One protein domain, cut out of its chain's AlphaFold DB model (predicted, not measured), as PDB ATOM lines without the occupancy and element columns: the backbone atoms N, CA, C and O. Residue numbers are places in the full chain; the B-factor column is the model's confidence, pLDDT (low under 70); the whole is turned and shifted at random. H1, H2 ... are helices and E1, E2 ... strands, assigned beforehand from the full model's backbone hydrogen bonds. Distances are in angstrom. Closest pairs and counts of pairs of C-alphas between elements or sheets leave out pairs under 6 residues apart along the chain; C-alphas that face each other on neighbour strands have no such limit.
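Overview. This is residues 22 to 146 of the 160 residues of an uncharacterized protein of Hydrogenophaga sp. 70-12 (UniProt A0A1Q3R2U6). One seven-stranded sheet curls like part of a barrel and folds back on itself, with E1 and E4 facing E6, E7, E2 and E3 across the hinge strand E5. Two short helices, H1 and H2, lie outside the curl near E1, E4 and E5, and the long unnamed stretches 51 to 66 and 79 to 91 lead from one side of the fold to the other. The 125 printed residues hold, along the chain, E1 H1 H2 E2 E3 E4 E5 E6 E7; the mixed sheet's order is E1 E4 E5 E6 E7 E2 E3. The class is mostly strand, with under half of the residues in named elements; the whole is compact, radius of gyration of the C-alphas 13.5 A, spans 37 by 33 by 27 A.

Along the chain. E5, residues 101 to 110, is 26.1 A long and bends by 51 degrees at residue 104. E4 is residues 92 to 98, 20.0 A; E1, residues 22 to 26, begins at C-alpha 22 (269.303, 306.355, 177.267). E6 is residues 121 to 124, E2 67 to 71 and E3 74 to 78. E7, residues 134 to 139, 16.2 A, ends at C-alpha 139 (259.103, 297.881, 166.511). H1 is residues 34 to 37, H2 46 to 50.

Arrangement. E4 and E5 form a hairpin, with N 94 and O 106 2.8 A apart. E5 and E6 are parallel at 53 degrees, with N 122 and O 107 at 2.8 A. H1 is on the sheet at a height of 7.9 A; the closest C-alphas of H1 and E5, Cys 37 and Gly 106, are 4.7 A apart. H2 only grazes the sheet. H2's O i to N i+4 pair is within hydrogen-bond range; H1 is too short for one.

Size, cuts and confidence. The farthest C-alphas, Glu 44 and Asp 130, are 39.2 A apart. The printed part has no cut; links H2 to E2 and E3 to E4 are long. Residues 86 to 88 and 126 to 130 have pLDDT under 70.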
ATOM      1  N   GLN A  22     268.807 305.377 178.231       91.94
ATOM      2  CA  GLN A  22     269.303 306.355 177.267       91.94
ATOM      3  C   GLN A  22     269.069 305.844 175.853       91.94
ATOM      4  O   GLN A  22     269.421 304.705 175.535       91.94
ATOM      5  N   LEU A  23     268.531 306.701 174.990       93.25
ATOM      6  CA  LEU A  23     268.502 306.462 173.554       93.25
ATOM      7  C   LEU A  23     269.724 307.126 172.924       93.25
ATOM      8  O   LEU A  23     269.975 308.308 173.149       93.25
ATOM      9  N   LEU A  24     270.490 306.369 172.148       94.00
ATOM     10  CA  LEU A  24     271.617 306.893 171.391       94.00
ATOM     11  C   LEU A  24     271.399 306.633 169.908       94.00
ATOM     12  O   LEU A  24     270.910 305.565 169.530       94.00
ATOM     13  N   PHE A  25     271.837 307.573 169.078       93.75
ATOM     14  CA  PHE A  25     271.948 307.389 167.633       93.75
ATOM     15  C   PHE A  25     273.405 307.403 167.214       93.75
ATOM     16  O   PHE A  25     274.217 308.086 167.830       93.75
ATOM     17  N   PHE A  26     273.731 306.629 166.185       92.88
ATOM     18  CA  PHE A  26     275.072 306.540 165.620       92.88
ATOM     19  C   PHE A  26     275.009 306.181 164.138       92.88
ATOM     20  O   PHE A  26     274.021 305.618 163.652       92.88
ATOM     21  N   HIS A  27     276.073 306.502 163.409       91.25
ATOM     22  CA  HIS A  27     276.150 306.208 161.986       91.25
ATOM     23  C   HIS A  27     276.473 304.726 161.751       91.25
ATOM     24  O   HIS A  27     277.376 304.185 162.399       91.25
ATOM     25  N   PRO A  28     275.791 304.045 160.811       90.62
ATOM     26  CA  PRO A  28     276.306 302.784 160.298       90.62
ATOM     27  C   PRO A  28     277.666 303.033 159.633       90.62
ATOM     28  O   PRO A  28     277.891 304.084 159.033       90.62
ATOM     29  N   PHE A  29     278.559 302.043 159.682       85.75
ATOM     30  CA  PHE A  29     279.881 302.138 159.054       85.75
ATOM     31  C   PHE A  29     279.795 302.475 157.556       85.75
ATOM     32  O   PHE A  29     280.633 303.197 157.024       85.75
ATOM     33  N   ARG A  30     278.765 301.961 156.872       86.19
ATOM     34  CA  ARG A  30     278.393 302.388 155.521       86.19
ATOM     35  C   ARG A  30     277.063 303.143 155.567       86.19
ATOM     36  O   ARG A  30     276.047 302.509 155.874       86.19
ATOM     37  N   PRO A  31     277.036 304.444 155.221       83.50
ATOM     38  CA  PRO A  31     275.801 305.218 155.136       83.50
ATOM     39  C   PRO A  31     274.722 304.501 154.313       83.50
ATOM     40  O   PRO A  31     275.004 303.939 153.254       83.50
ATOM     41  N   GLY A  32     273.489 304.472 154.826       83.81
ATOM     42  CA  GLY A  32     272.340 303.830 154.173       83.81
ATOM     43  C   GLY A  32     272.290 302.295 154.238       83.81
ATOM     44  O   GLY A  32     271.261 301.714 153.879       83.81
ATOM     45  N   VAL A  33     273.337 301.613 154.729       91.12
ATOM     46  CA  VAL A  33     273.369 300.144 154.883       91.12
ATOM     47  C   VAL A  33     272.862 299.744 156.271       91.12
ATOM     48  O   VAL A  33     273.615 299.336 157.156       91.12
ATOM     49  N   LEU A  34     271.547 299.856 156.463       94.06
ATOM     50  CA  LEU A  34     270.894 299.681 157.766       94.06
ATOM     51  C   LEU A  34     270.981 298.262 158.341       94.06
ATOM     52  O   LEU A  34     270.832 298.091 159.547       94.06
ATOM     53  N   GLN A  35     271.292 297.248 157.529       94.62
ATOM     54  CA  GLN A  35     271.566 295.889 158.019       94.62
ATOM     55  C   GLN A  35     272.726 295.859 159.025       94.62
ATOM     56  O   GLN A  35     272.785 294.968 159.862       94.62
ATOM     57  N   GLN A  36     273.627 296.847 158.995       93.00
ATOM     58  CA  GLN A  36     274.715 296.961 159.970       93.00
ATOM     59  C   GLN A  36     274.233 297.330 161.379       93.00
ATOM     60  O   GLN A  36     274.980 297.130 162.335       93.00
ATOM     61  N   CYS A  37     273.010 297.847 161.514       95.25
ATOM     62  CA  CYS A  37     272.426 298.202 162.803       95.25
ATOM     63  C   CYS A  37     271.865 296.986 163.563       95.25
ATOM     64  O   CYS A  37     271.710 297.040 164.789       95.25
ATOM     65  N   GLN A  38     271.553 295.899 162.845       95.50
ATOM     66  CA  GLN A  38     271.054 294.662 163.435       95.50
ATOM     67  C   GLN A  38     272.070 294.117 164.438       95.50
ATOM     68  O   GLN A  38     273.228 293.896 164.092       95.50
ATOM     69  N   ASP A  39     271.625 293.927 165.684       94.50
ATOM     70  CA  ASP A  39     272.431 293.381 166.782       94.50
ATOM     71  C   ASP A  39     273.795 294.068 166.982       94.50
ATOM     72  O   ASP A  39     274.696 293.509 167.603       94.50
ATOM     73  N   ALA A  40     273.943 295.312 166.508       94.75
ATOM     74  CA  ALA A  40     275.161 296.098 166.635       94.75
ATOM     75  C   ALA A  40     275.677 296.161 168.077       94.75
ATOM     76  O   ALA A  40     276.879 296.050 168.283       94.75
ATOM     77  N   HIS A  41     274.780 296.250 169.066       94.31
ATOM     78  CA  HIS A  41     275.122 296.235 170.494       94.31
ATOM     79  C   HIS A  41     275.875 294.986 170.979       94.31
ATOM     80  O   HIS A  41     276.505 295.039 172.030       94.31
ATOM     81  N   ARG A  42     275.808 293.867 170.246       94.19
ATOM     82  CA  ARG A  42     276.460 292.594 170.607       94.19
ATOM     83  C   ARG A  42     277.815 292.404 169.942       94.19
ATOM     84  O   ARG A  42     278.493 291.419 170.216       94.19
ATOM     85  N   ARG A  43     278.182 293.289 169.019       92.94
ATOM     86  CA  ARG A  43     279.419 293.162 168.254       92.94
ATOM     87  C   ARG A  43     280.597 293.695 169.057       92.94
ATOM     88  O   ARG A  43     280.480 294.695 169.758       92.94
ATOM     89  N   GLU A  44     281.758 293.079 168.875       90.44
ATOM     90  CA  GLU A  44     283.005 293.495 169.532       90.44
ATOM     91  C   GLU A  44     283.402 294.937 169.173       90.44
ATOM     92  O   GLU A  44     283.966 295.665 169.987       90.44
ATOM     93  N   ASP A  45     283.051 295.392 167.966       88.19
ATOM     94  CA  ASP A  45     283.324 296.747 167.495       88.19
ATOM     95  C   ASP A  45     282.284 297.790 167.934       88.19
ATOM     96  O   ASP A  45     282.398 298.960 167.555       88.19
ATOM     97  N   PHE A  46     281.300 297.417 168.760       88.38
ATOM     98  CA  PHE A  46     280.231 298.318 169.183       88.38
ATOM     99  C   PHE A  46     280.753 299.565 169.892       88.38
ATOM    100  O   PHE A  46     280.359 300.665 169.530       88.38
ATOM    101  N   GLY A  47     281.682 299.434 170.846       83.69
ATOM    102  CA  GLY A  47     282.250 300.594 171.548       83.69
ATOM    103  C   GLY A  47     282.986 301.557 170.610       83.69
ATOM    104  O   GLY A  47     282.982 302.767 170.817       83.69
ATOM    105  N   ARG A  48     283.556 301.040 169.516       83.38
ATOM    106  CA  ARG A  48     284.195 301.860 168.483       83.38
ATOM    107  C   ARG A  48     283.166 302.584 167.613       83.38
ATOM    108  O   ARG A  48     283.433 303.714 167.220       83.38
ATOM    109  N   MET A  49     282.028 301.967 167.304       78.69
ATOM    110  CA  MET A  49     280.986 302.572 166.458       78.69
ATOM    111  C   MET A  49     280.039 303.489 167.240       78.69
ATOM    112  O   MET A  49     279.718 304.582 166.790       78.69
ATOM    113  N   ALA A  50     279.603 303.038 168.413       84.75
ATOM    114  CA  ALA A  50     278.568 303.650 169.236       84.75
ATOM    115  C   ALA A  50     279.088 304.143 170.602       84.75
ATOM    116  O   ALA A  50     278.313 304.354 171.544       84.75
ATOM    117  N   GLY A  51     280.407 304.303 170.735       86.94
ATOM    118  CA  GLY A  51     281.004 305.090 171.809       86.94
ATOM    119  C   GLY A  51     280.588 306.549 171.658       86.94
ATOM    120  O   GLY A  51     280.552 307.056 170.538       86.94
ATOM    121  N   VAL A  52     280.235 307.195 172.768       88.56
ATOM    122  CA  VAL A  52     279.896 308.621 172.771       88.56
ATOM    123  C   VAL A  52     281.190 309.416 172.807       88.56
ATOM    124  O   VAL A  52     282.024 309.185 173.679       88.56
ATOM    125  N   ASP A  53     281.336 310.347 171.872       87.88
ATOM    126  CA  ASP A  53     282.447 311.290 171.821       87.88
ATOM    127  C   ASP A  53     281.903 312.630 171.328       87.88
ATOM    128  O   ASP A  53     281.405 312.734 170.211       87.88
ATOM    129  N   ALA A  54     281.959 313.653 172.179       82.81
ATOM    130  CA  ALA A  54     281.439 314.975 171.842       82.81
ATOM    131  C   ALA A  54     282.282 315.694 170.773       82.81
ATOM    132  O   ALA A  54     281.799 316.655 170.175       82.81
ATOM    133  N   ALA A  55     283.523 315.254 170.539       87.00
ATOM    134  CA  ALA A  55     284.424 315.852 169.560       87.00
ATOM    135  C   ALA A  55     284.289 315.244 168.152       87.00
ATOM    136  O   ALA A  55     284.742 315.860 167.187       87.00
ATOM    137  N   ASP A  56     283.665 314.069 168.013       84.19
ATOM    138  CA  ASP A  56     283.531 313.360 166.737       84.19
ATOM    139  C   ASP A  56     282.051 313.259 166.310       84.19
ATOM    140  O   ASP A  56     281.288 312.471 166.876       84.19
ATOM    141  N   PRO A  57     281.613 314.006 165.278       78.50
ATOM    142  CA  PRO A  57     280.219 314.007 164.832       78.50
ATOM    143  C   PRO A  57     279.760 312.676 164.213       78.50
ATOM    144  O   PRO A  57     278.560 312.476 164.018       78.50
ATOM    145  N   PHE A  58     280.682 311.762 163.890       78.94
ATOM    146  CA  PHE A  58     280.345 310.445 163.350       78.94
ATOM    147  C   PHE A  58     280.098 309.396 164.441       78.94
ATOM    148  O   PHE A  58     279.535 308.335 164.143       78.94
ATOM    149  N   LYS A  59     280.464 309.693 165.693       87.25
ATOM    150  CA  LYS A  59     280.248 308.829 166.862       87.25
ATOM    151  C   LYS A  59     278.804 308.847 167.334       87.25
ATOM    152  O   LYS A  59     277.954 309.541 166.782       87.25
ATOM    153  N   ALA A  60     278.509 308.030 168.345       91.38
ATOM    154  CA  ALA A  60     277.190 308.063 168.948       91.38
ATOM    155  C   ALA A  60     276.952 309.374 169.688       91.38
ATOM    156  O   ALA A  60     277.841 309.902 170.355       91.38
ATOM    157  N   TRP A  61     275.704 309.821 169.683       90.50
ATOM    158  CA  TRP A  61     275.233 310.865 170.578       90.50
ATOM    159  C   TRP A  61     274.011 310.386 171.347       90.50
ATOM    160  O   TRP A  61     273.171 309.646 170.829       90.50
ATOM    161  N   VAL A  62     273.911 310.834 172.596       90.19
ATOM    162  CA  VAL A  62     272.720 310.638 173.421       90.19
ATOM    163  C   VAL A  62     271.635 311.586 172.923       90.19
ATOM    164  O   VAL A  62     271.887 312.777 172.728       90.19
ATOM    165  N   VAL A  63     270.436 311.058 172.695       88.62
ATOM    166  CA  VAL A  63     269.255 311.855 172.360       88.62
ATOM    167  C   VAL A  63     268.877 312.694 173.579       88.62
ATOM    168  O   VAL A  63     268.767 312.172 174.685       88.62
ATOM    169  N   GLN A  64     268.731 314.000 173.362       85.38
ATOM    170  CA  GLN A  64     268.397 314.999 174.379       85.38
ATOM    171  C   GLN A  64     267.000 315.572 174.109       85.38
ATOM    172  O   GLN A  64     266.469 315.405 173.011       85.38
ATOM    173  N   GLY A  65     266.451 316.296 175.085       85.31
ATOM    174  CA  GLY A  65     265.131 316.923 175.005       85.31
ATOM    175  C   GLY A  65     263.963 315.993 175.363       85.31
ATOM    176  O   GLY A  65     264.174 314.819 175.682       85.31
ATOM    177  N   PRO A  66     262.724 316.518 175.325       88.69
ATOM    178  CA  PRO A  66     261.521 315.739 175.584       88.69
ATOM    179  C   PRO A  66     261.317 314.632 174.541       88.69
ATOM    180  O   PRO A  66     261.238 314.905 173.338       88.69
ATOM    181  N   LEU A  67     261.209 313.385 175.003       89.31
ATOM    182  CA  LEU A  67     261.146 312.186 174.164       89.31
ATOM    183  C   LEU A  67     260.128 311.181 174.711       89.31
ATOM    184  O   LEU A  67     260.145 310.855 175.894       89.31
ATOM    185  N   GLU A  68     259.319 310.613 173.821       92.38
ATOM    186  CA  GLU A  68     258.467 309.451 174.077       92.38
ATOM    187  C   GLU A  68     258.872 308.281 173.177       92.38
ATOM    188  O   GLU A  68     258.930 308.394 171.947       92.38
ATOM    189  N   LEU A  69     259.106 307.128 173.797       93.69
ATOM    190  CA  LEU A  69     259.407 305.868 173.137       93.69
ATOM    191  C   LEU A  69     258.357 304.822 173.503       93.69
ATOM    192  O   LEU A  69     258.296 304.365 174.643       93.69
ATOM    193  N   ARG A  70     257.553 304.404 172.525       94.50
ATOM    194  CA  ARG A  70     256.474 303.425 172.707       94.50
ATOM    195  C   ARG A  70     256.815 302.085 172.060       94.50
ATOM    196  O   ARG A  70     257.355 302.057 170.960       94.50
ATOM    197  N   TRP A  71     256.460 300.977 172.702       94.94
ATOM    198  CA  TRP A  71     256.550 299.626 172.128       94.94
ATOM    199  C   TRP A  71     255.408 298.743 172.640       94.94
ATOM    200  O   TRP A  71     254.641 299.142 173.522       94.94
ATOM    201  N   ARG A  72     255.298 297.513 172.118       92.56
ATOM    202  CA  ARG A  72     254.368 296.524 172.675       92.56
ATOM    203  C   ARG A  72     254.773 296.171 174.107       92.56
ATOM    204  O   ARG A  72     255.688 295.380 174.319       92.56
ATOM    205  N   GLY A  73     254.057 296.723 175.078       87.75
ATOM    206  CA  GLY A  73     254.276 296.453 176.498       87.75
ATOM    207  C   GLY A  73     254.812 297.635 177.300       87.75
ATOM    208  O   GLY A  73     255.042 297.462 178.493       87.75
ATOM    209  N   GLY A  74     254.980 298.821 176.705       91.69
ATOM    210  CA  GLY A  74     255.329 299.990 177.504       91.69
ATOM    211  C   GLY A  74     255.514 301.302 176.752       91.69
ATOM    212  O   GLY A  74     255.443 301.388 175.523       91.69
ATOM    213  N   LEU A  75     255.743 302.327 177.565       92.38
ATOM    214  CA  LEU A  75     256.085 303.686 177.182       92.38
ATOM    215  C   LEU A  75     257.231 304.145 178.087       92.38
ATOM    216  O   LEU A  75     257.160 303.987 179.305       92.38
ATOM    217  N   LEU A  76     258.266 304.716 177.483       91.50
ATOM    218  CA  LEU A  76     259.305 305.466 178.171       91.50
ATOM    219  C   LEU A  76     259.159 306.935 177.795       91.50
ATOM    220  O   LEU A  76     259.092 307.260 176.610       91.50
ATOM    221  N   SER A  77     259.149 307.798 178.804       89.81
ATOM    222  CA  SER A  77     259.131 309.249 178.642       89.81
ATOM    223  C   SER A  77     260.362 309.837 179.316       89.81
ATOM    224  O   SER A  77     260.707 309.444 180.433       89.81
ATOM    225  N   LEU A  78     261.060 310.724 178.614       86.44
ATOM    226  CA  LEU A  78     262.188 311.484 179.138       86.44
ATOM    227  C   LEU A  78     261.841 312.958 179.056       86.44
ATOM    228  O   LEU A  78     261.655 313.479 177.960       86.44
ATOM    229  N   ASP A  79     261.843 313.620 180.206       82.50
ATOM    230  CA  ASP A  79     261.863 315.075 180.290       82.50
ATOM    231  C   ASP A  79     263.331 315.511 180.327       82.50
ATOM    232  O   ASP A  79     263.953 315.633 181.382       82.50
ATOM    233  N   GLY A  80     263.936 315.617 179.144       74.69
ATOM    234  CA  GLY A  80     265.340 315.983 178.982       74.69
ATOM    235  C   GLY A  80     265.524 317.483 178.736       74.69
ATOM    236  O   GLY A  80     264.647 318.118 178.147       74.69
ATOM    237  N   PRO A  81     266.673 318.071 179.117       74.75
ATOM    238  CA  PRO A  81     267.010 319.427 178.708       74.75
ATOM    239  C   PRO A  81     267.211 319.501 177.186       74.75
ATOM    240  O   PRO A  81     267.740 318.574 176.569       74.75
ATOM    241  N   GLY A  82     266.832 320.631 176.590       76.56
ATOM    242  CA  GLY A  82     266.965 320.890 175.154       76.56
ATOM    243  C   GLY A  82     265.638 320.833 174.397       76.56
ATOM    244  O   GLY A  82     264.612 320.418 174.928       76.56
ATOM    245  N   ALA A  83     265.660 321.292 173.148       72.56
ATOM    246  CA  ALA A  83     264.508 321.227 172.258       72.56
ATOM    247  C   ALA A  83     264.575 319.962 171.384       72.56
ATOM    248  O   ALA A  83     265.679 319.538 171.019       72.56
ATOM    249  N   PRO A  84     263.420 319.392 171.000       74.06
ATOM    250  CA  PRO A  84     263.336 318.407 169.927       74.06
ATOM    251  C   PRO A  84     264.080 318.872 168.674       74.06
ATOM    252  O   PRO A  84     264.116 320.064 168.349       74.06
ATOM    253  N   ARG A  85     264.680 317.936 167.939       71.88
ATOM    254  CA  ARG A  85     265.388 318.259 166.701       71.88
ATOM    255  C   ARG A  85     264.394 318.682 165.626       71.88
ATOM    256  O   ARG A  85     263.499 317.923 165.259       71.88
ATOM    257  N   ALA A  86     264.649 319.847 165.032       64.75
ATOM    258  CA  ALA A  86     263.904 320.331 163.869       64.75
ATOM    259  C   ALA A  86     264.001 319.361 162.673       64.75
ATOM    260  O   ALA A  86     263.027 319.154 161.953       64.75
ATOM    261  N   HIS A  87     265.168 318.728 162.494       68.31
ATOM    262  CA  HIS A  87     265.408 317.719 161.463       68.31
ATOM    263  C   HIS A  87     265.703 316.370 162.119       68.31
ATOM    264  O   HIS A  87     266.781 316.186 162.699       68.31
ATOM    265  N   PRO A  88     264.759 315.423 162.064       67.75
ATOM    266  CA  PRO A  88     264.926 314.155 162.736       67.75
ATOM    267  C   PRO A  88     265.982 313.285 162.040       67.75
ATOM    268  O   PRO A  88     266.009 313.201 160.808       67.75
ATOM    269  N   PRO A  89     266.824 312.593 162.818       75.31
ATOM    270  CA  PRO A  89     267.791 311.645 162.289       75.31
ATOM    271  C   PRO A  89     267.073 310.491 161.571       75.31
ATOM    272  O   PRO A  89     266.234 309.811 162.156       75.31
ATOM    273  N   THR A  90     267.406 310.257 160.303       81.81
ATOM    274  CA  THR A  90     266.945 309.100 159.517       81.81
ATOM    275  C   THR A  90     268.145 308.391 158.902       81.81
ATOM    276  O   THR A  90     269.234 308.957 158.856       81.81
ATOM    277  N   ASP A  91     267.963 307.134 158.488       86.19
ATOM    278  CA  ASP A  91     269.030 306.292 157.928       86.19
ATOM    279  C   ASP A  91     270.245 306.118 158.871       86.19
ATOM    280  O   ASP A  91     271.386 305.925 158.445       86.19
ATOM    281  N   LEU A  92     269.969 306.134 160.176       92.75
ATOM    282  CA  LEU A  92     270.932 305.946 161.258       92.75
ATOM    283  C   LEU A  92     270.662 304.645 162.010       92.75
ATOM    284  O   LEU A  92     269.589 304.047 161.896       92.75
ATOM    285  N   CYS A  93     271.631 304.220 162.810       95.19
ATOM    286  CA  CYS A  93     271.418 303.185 163.804       95.19
ATOM    287  C   CYS A  93     271.019 303.817 165.141       95.19
ATOM    288  O   CYS A  93     271.434 304.930 165.467       95.19
ATOM    289  N   PHE A  94     270.249 303.085 165.940       95.94
ATOM    290  CA  PHE A  94     270.000 303.406 167.338       95.94
ATOM    291  C   PHE A  94     270.511 302.302 168.251       95.94
ATOM    292  O   PHE A  94     270.629 301.137 167.858       95.94
ATOM    293  N   THR A  95     270.763 302.667 169.500       95.88
ATOM    294  CA  THR A  95     270.888 301.728 170.610       95.88
ATOM    295  C   THR A  95     270.174 302.288 171.833       95.88
ATOM    296  O   THR A  95     270.275 303.477 172.131       95.88
ATOM    297  N   LEU A  96     269.424 301.433 172.519       94.88
ATOM    298  CA  LEU A  96     268.761 301.760 173.773       94.88
ATOM    299  C   LEU A  96     269.538 301.105 174.906       94.88
ATOM    300  O   LEU A  96     269.726 299.884 174.911       94.88
ATOM    301  N   ARG A  97     270.011 301.927 175.837       93.00
ATOM    302  CA  ARG A  97     270.719 301.485 177.036       93.00
ATOM    303  C   ARG A  97     269.783 301.486 178.232       93.00
ATOM    304  O   ARG A  97     268.941 302.373 178.335       93.00
ATOM    305  N   VAL A  98     269.970 300.526 179.130       91.31
ATOM    306  CA  VAL A  98     269.337 300.456 180.452       91.31
ATOM    307  C   VAL A  98     270.435 300.207 181.474       91.31
ATOM    308  O   VAL A  98     271.268 299.328 181.269       91.31
ATOM    309  N   ASP A  99     270.466 300.999 182.543       89.94
ATOM    310  CA  ASP A  99     271.487 300.951 183.594       89.94
ATOM    311  C   ASP A  99     272.918 301.006 183.001       89.94
ATOM    312  O   ASP A  99     273.822 300.265 183.383       89.94
ATOM    313  N   GLY A 100     273.104 301.847 181.972       88.56
ATOM    314  CA  GLY A 100     274.367 302.020 181.243       88.56
ATOM    315  C   GLY A 100     274.710 300.919 180.227       88.56
ATOM    316  O   GLY A 100     275.627 301.103 179.427       88.56
ATOM    317  N   GLN A 101     273.966 299.810 180.194       90.56
ATOM    318  CA  GLN A 101     274.233 298.669 179.313       90.56
ATOM    319  C   GLN A 101     273.357 298.700 178.056       90.56
ATOM    320  O   GLN A 101     272.153 298.939 178.164       90.56
ATOM    321  N   PRO A 102     273.904 298.451 176.854       92.56
ATOM    322  CA  PRO A 102     273.110 298.428 175.634       92.56
ATOM    323  C   PRO A 102     272.228 297.172 175.586       92.56
ATOM    324  O   PRO A 102     272.718 296.046 175.617       92.56
ATOM    325  N   LEU A 103     270.914 297.373 175.501       93.25
ATOM    326  CA  LEU A 103     269.924 296.295 175.522       93.25
ATOM    327  C   LEU A 103     269.470 295.889 174.117       93.25
ATOM    328  O   LEU A 103     269.287 294.709 173.827       93.25
ATOM    329  N   VAL A 104     269.230 296.878 173.259       95.19
ATOM    330  CA  VAL A 104     268.745 296.673 171.891       95.19
ATOM    331  C   VAL A 104     269.404 297.680 170.959       95.19
ATOM    332  O   VAL A 104     269.721 298.805 171.352       95.19
ATOM    333  N   SER A 105     269.620 297.270 169.713       96.44
ATOM    334  CA  SER A 105     270.041 298.148 168.628       96.44
ATOM    335  C   SER A 105     269.287 297.816 167.351       96.44
ATOM    336  O   SER A 105     268.842 296.684 167.154       96.44
ATOM    337  N   GLY A 106     269.170 298.805 166.480       96.81
ATOM    338  CA  GLY A 106     268.413 298.674 165.250       96.81
ATOM    339  C   GLY A 106     268.495 299.930 164.401       96.81
ATOM    340  O   GLY A 106     269.344 300.784 164.643       96.81
ATOM    341  N   ALA A 107     267.633 300.049 163.399       96.69
ATOM    342  CA  ALA A 107     267.661 301.178 162.471       96.69
ATOM    343  C   ALA A 107     266.600 302.226 162.804       96.69
ATOM    344  O   ALA A 107     265.496 301.881 163.217       96.69
ATOM    345  N   VAL A 108     266.918 303.497 162.572       94.75
ATOM    346  CA  VAL A 108     265.966 304.608 162.633       94.75
ATOM    347  C   VAL A 108     265.417 304.861 161.235       94.75
ATOM    348  O   VAL A 108     266.178 305.133 160.302       94.75
ATOM    349  N   VAL A 109     264.097 304.774 161.079       92.56
ATOM    350  CA  VAL A 109     263.422 304.951 159.786       92.56
ATOM    351  C   VAL A 109     262.209 305.880 159.908       92.56
ATOM    352  O   VAL A 109     261.574 305.945 160.966       92.56
ATOM    353  N   PRO A 110     261.855 306.620 158.842       89.50
ATOM    354  CA  PRO A 110     260.607 307.376 158.815       89.50
ATOM    355  C   PRO A 110     259.396 306.430 158.761       89.50
ATOM    356  O   PRO A 110     259.473 305.364 158.153       89.50
ATOM    357  N   GLY A 111     258.251 306.847 159.318       85.75
ATOM    358  CA  GLY A 111     257.009 306.057 159.276       85.75
ATOM    359  C   GLY A 111     256.520 305.706 157.868       85.75
ATOM    360  O   GLY A 111     255.938 304.649 157.671       85.75
ATOM    361  N   GLN A 112     256.837 306.545 156.878       85.69
ATOM    362  CA  GLN A 112     256.497 306.332 155.466       85.69
ATOM    363  C   GLN A 112     257.576 305.549 154.691       85.69
ATOM    364  O   GLN A 112     257.618 305.591 153.462       85.69
ATOM    365  N   SER A 113     258.516 304.896 155.380       88.00
ATOM    366  CA  SER A 113     259.562 304.121 154.711       88.00
ATOM    367  C   SER A 113     258.967 302.932 153.947       88.00
ATOM    368  O   SER A 113     258.051 302.275 154.425       88.00
ATOM    369  N   ALA A 114     259.530 302.610 152.780       85.12
ATOM    370  CA  ALA A 114     259.210 301.391 152.029       85.12
ATOM    371  C   ALA A 114     260.202 300.240 152.304       85.12
ATOM    372  O   ALA A 114     260.147 299.192 151.660       85.12
ATOM    373  N   ARG A 115     261.167 300.440 153.216       89.25
ATOM    374  CA  ARG A 115     262.206 299.443 153.516       89.25
ATOM    375  C   ARG A 115     261.588 298.200 154.165       89.25
ATOM    376  O   ARG A 115     260.622 298.298 154.907       89.25
ATOM    377  N   LEU A 116     262.192 297.035 153.939       94.50
ATOM    378  CA  LEU A 116     261.859 295.796 154.648       94.50
ATOM    379  C   LEU A 116     263.033 295.414 155.549       94.50
ATOM    380  O   LEU A 116     264.069 294.958 155.064       94.50
ATOM    381  N   LEU A 117     262.887 295.618 156.857       95.81
ATOM    382  CA  LEU A 117     263.927 295.360 157.853       95.81
ATOM    383  C   LEU A 117     263.427 294.294 158.823       95.81
ATOM    384  O   LEU A 117     262.412 294.491 159.472       95.81
ATOM    385  N   ARG A 118     264.121 293.157 158.927       95.88
ATOM    386  CA  ARG A 118     263.718 292.007 159.765       95.88
ATOM    387  C   ARG A 118     264.356 292.022 161.160       95.88
ATOM    388  O   ARG A 118     264.611 290.974 161.739       95.88
ATOM    389  N   PHE A 119     264.657 293.210 161.663       96.56
ATOM    390  CA  PHE A 119     265.329 293.452 162.938       96.56
ATOM    391  C   PHE A 119     264.760 294.728 163.572       96.56
ATOM    392  O   PHE A 119     264.078 295.472 162.863       96.56
ATOM    393  N   PRO A 120     265.043 295.016 164.858       97.31
ATOM    394  CA  PRO A 120     264.441 296.144 165.555       97.31
ATOM    395  C   PRO A 120     264.555 297.463 164.793       97.31
ATOM    396  O   PRO A 120     265.611 297.813 164.258       97.31
ATOM    397  N   THR A 121     263.470 298.223 164.774       97.06
ATOM    398  CA  THR A 121     263.424 299.529 164.122       97.06
ATOM    399  C   THR A 121     262.791 300.557 165.026       97.06
ATOM    400  O   THR A 121     261.757 300.301 165.638       97.06
ATOM    401  N   LEU A 122     263.391 301.734 165.050       95.81
ATOM    402  CA  LEU A 122     262.836 302.914 165.668       95.81
ATOM    403  C   LEU A 122     262.134 303.731 164.582       95.81
ATOM    404  O   LEU A 122     262.779 304.342 163.727       95.81
ATOM    405  N   VAL A 123     260.809 303.704 164.591       93.94
ATOM    406  CA  VAL A 123     259.980 304.438 163.642       93.94
ATOM    407  C   VAL A 123     259.620 305.778 164.243       93.94
ATOM    408  O   VAL A 123     258.931 305.848 165.260       93.94
ATOM    409  N   ARG A 124     260.049 306.860 163.601       86.75
ATOM    410  CA  ARG A 124     259.610 308.190 164.018       86.75
ATOM    411  C   ARG A 124     258.133 308.375 163.688       86.75
ATOM    412  O   ARG A 124     257.738 308.279 162.523       86.75
ATOM    413  N   GLN A 125     257.356 308.736 164.700       85.06
ATOM    414  CA  GLN A 125     256.012 309.258 164.508       85.06
ATOM    415  C   GLN A 125     256.140 310.710 164.054       85.06
ATOM    416  O   GLN A 125     256.922 311.484 164.610       85.06
ATOM    417  N   SER A 126     255.432 311.086 162.995       63.44
ATOM    418  CA  SER A 126     255.482 312.442 162.456       63.44
ATOM    419  C   SER A 126     255.054 313.465 163.514       63.44
ATOM    420  O   SER A 126     253.868 313.634 163.774       63.44
ATOM    421  N   GLY A 127     256.028 314.154 164.107       60.41
ATOM    422  CA  GLY A 127     255.849 315.472 164.705       60.41
ATOM    423  C   GLY A 127     256.142 316.539 163.652       60.41
ATOM    424  O   GLY A 127     257.079 316.374 162.859       60.41
ATOM    425  N   GLY A 128     255.338 317.602 163.619       58.16
ATOM    426  CA  GLY A 128     255.670 318.807 162.855       58.16
ATOM    427  C   GLY A 128     256.971 319.451 163.359       58.16
ATOM    428  O   GLY A 128     257.475 319.053 164.411       58.16
ATOM    429  N   PRO A 129     257.522 320.437 162.633       60.44
ATOM    430  CA  PRO A 129     258.731 321.160 163.047       60.44
ATOM    431  C   PRO A 129     258.602 321.823 164.432       60.44
ATOM    432  O   PRO A 129     259.609 322.004 165.105       60.44
ATOM    433  N   ASP A 130     257.371 322.084 164.885       67.12
ATOM    434  CA  ASP A 130     257.055 322.696 166.184       67.12
ATOM    435  C   ASP A 130     256.662 321.674 167.268       67.12
ATOM    436  O   ASP A 130     256.069 322.023 168.291       67.12
ATOM    437  N   ALA A 131     256.915 320.380 167.045       75.19
ATOM    438  CA  ALA A 131     256.577 319.361 168.031       75.19
ATOM    439  C   ALA A 131     257.406 319.562 169.308       75.19
ATOM    440  O   ALA A 131     258.627 319.481 169.274       75.19
ATOM    441  N   ALA A 132     256.727 319.760 170.441       82.88
ATOM    442  CA  ALA A 132     257.360 319.932 171.751       82.88
ATOM    443  C   ALA A 132     257.989 318.643 172.318       82.88
ATOM    444  O   ALA A 132     258.751 318.711 173.277       82.88
ATOM    445  N   VAL A 133     257.677 317.479 171.733       87.19
ATOM    446  CA  VAL A 133     258.160 316.155 172.155       87.19
ATOM    447  C   VAL A 133     258.489 315.315 170.923       87.19
ATOM    448  O   VAL A 133     257.662 315.206 170.009       87.19
ATOM    449  N   GLU A 134     259.668 314.691 170.895       87.50
ATOM    450  CA  GLU A 134     259.993 313.678 169.887       87.50
ATOM    451  C   GLU A 134     259.286 312.361 170.205       87.50
ATOM    452  O   GLU A 134     259.337 311.880 171.331       87.50
ATOM    453  N   ARG A 135     258.642 311.743 169.211       90.00
ATOM    454  CA  ARG A 135     257.905 310.487 169.399       90.00
ATOM    455  C   ARG A 135     258.432 309.393 168.492       90.00
ATOM    456  O   ARG A 135     258.484 309.559 167.270       90.00
ATOM    457  N   TYR A 136     258.740 308.248 169.085       92.88
ATOM    458  CA  TYR A 136     259.186 307.063 168.369       92.88
ATOM    459  C   TYR A 136     258.402 305.823 168.784       92.88
ATOM    460  O   TYR A 136     258.033 305.638 169.944       92.88
ATOM    461  N   GLU A 137     258.206 304.937 167.819       95.25
ATOM    462  CA  GLU A 137     257.748 303.574 168.039       95.25
ATOM    463  C   GLU A 137     258.918 302.618 167.849       95.25
ATOM    464  O   GLU A 137     259.539 302.578 166.787       95.25
ATOM    465  N   LEU A 138     259.231 301.844 168.881       96.44
ATOM    466  CA  LEU A 138     260.174 300.745 168.796       96.44
ATOM    467  C   LEU A 138     259.417 299.485 168.368       96.44
ATOM    468  O   LEU A 138     258.580 298.951 169.099       96.44
ATOM    469  N   LEU A 139     259.733 299.019 167.166       96.88
ATOM    470  CA  LEU A 139     259.103 297.881 166.511       96.88
ATOM    471  C   LEU A 139     260.095 296.720 166.353       96.88
ATOM    472  O   LEU A 139     261.292 296.966 166.171       96.88
ATOM    473  N   PRO A 140     259.641 295.456 166.420       96.19
ATOM    474  CA  PRO A 140     260.522 294.286 166.327       96.19
ATOM    475  C   PRO A 140     261.115 294.097 164.920       96.19
ATOM    476  O   PRO A 140     262.185 293.508 164.769       96.19
ATOM    477  N   HIS A 141     260.419 294.598 163.901       96.06
ATOM    478  CA  HIS A 141     260.817 294.664 162.502       96.06
ATOM    479  C   HIS A 141     260.053 295.807 161.820       96.06
ATOM    480  O   HIS A 141     259.152 296.397 162.414       96.06
ATOM    481  N   PHE A 142     260.373 296.100 160.562       95.44
ATOM    482  CA  PHE A 142     259.639 297.069 159.757       95.44
ATOM    483  C   PHE A 142     259.276 296.494 158.375       95.44
ATOM    484  O   PHE A 142     260.148 295.923 157.709       95.44
ATOM    485  N   PRO A 143     258.018 296.643 157.923       94.44
ATOM    486  CA  PRO A 143     256.888 297.175 158.682       94.44
ATOM    487  C   PRO A 143     256.451 296.189 159.777       94.44
ATOM    488  O   PRO A 143     256.515 294.975 159.584       94.44
ATOM    489  N   ALA A 144     256.025 296.724 160.914       94.12
ATOM    490  CA  ALA A 144     255.311 296.022 161.977       94.12
ATOM    491  C   ALA A 144     254.308 296.998 162.604       94.12
ATOM    492  O   ALA A 144     254.353 298.204 162.358       94.12
ATOM    493  N   SER A 145     253.418 296.475 163.428       91.44
ATOM    494  CA  SER A 145     252.511 297.215 164.291       91.44
ATOM    495  C   SER A 145     252.987 297.147 165.742       91.44
ATOM    496  O   SER A 145     253.630 296.185 166.159       91.44
ATOM    497  N   LEU A 146     252.576 298.114 166.567       92.00
ATOM    498  CA  LEU A 146     252.704 298.035 168.029       92.00
ATOM    499  C   LEU A 146     251.959 296.847 168.655       92.00
ATOM    500  O   LEU A 146     252.156 296.551 169.832       92.00
TER     501      LEU A 146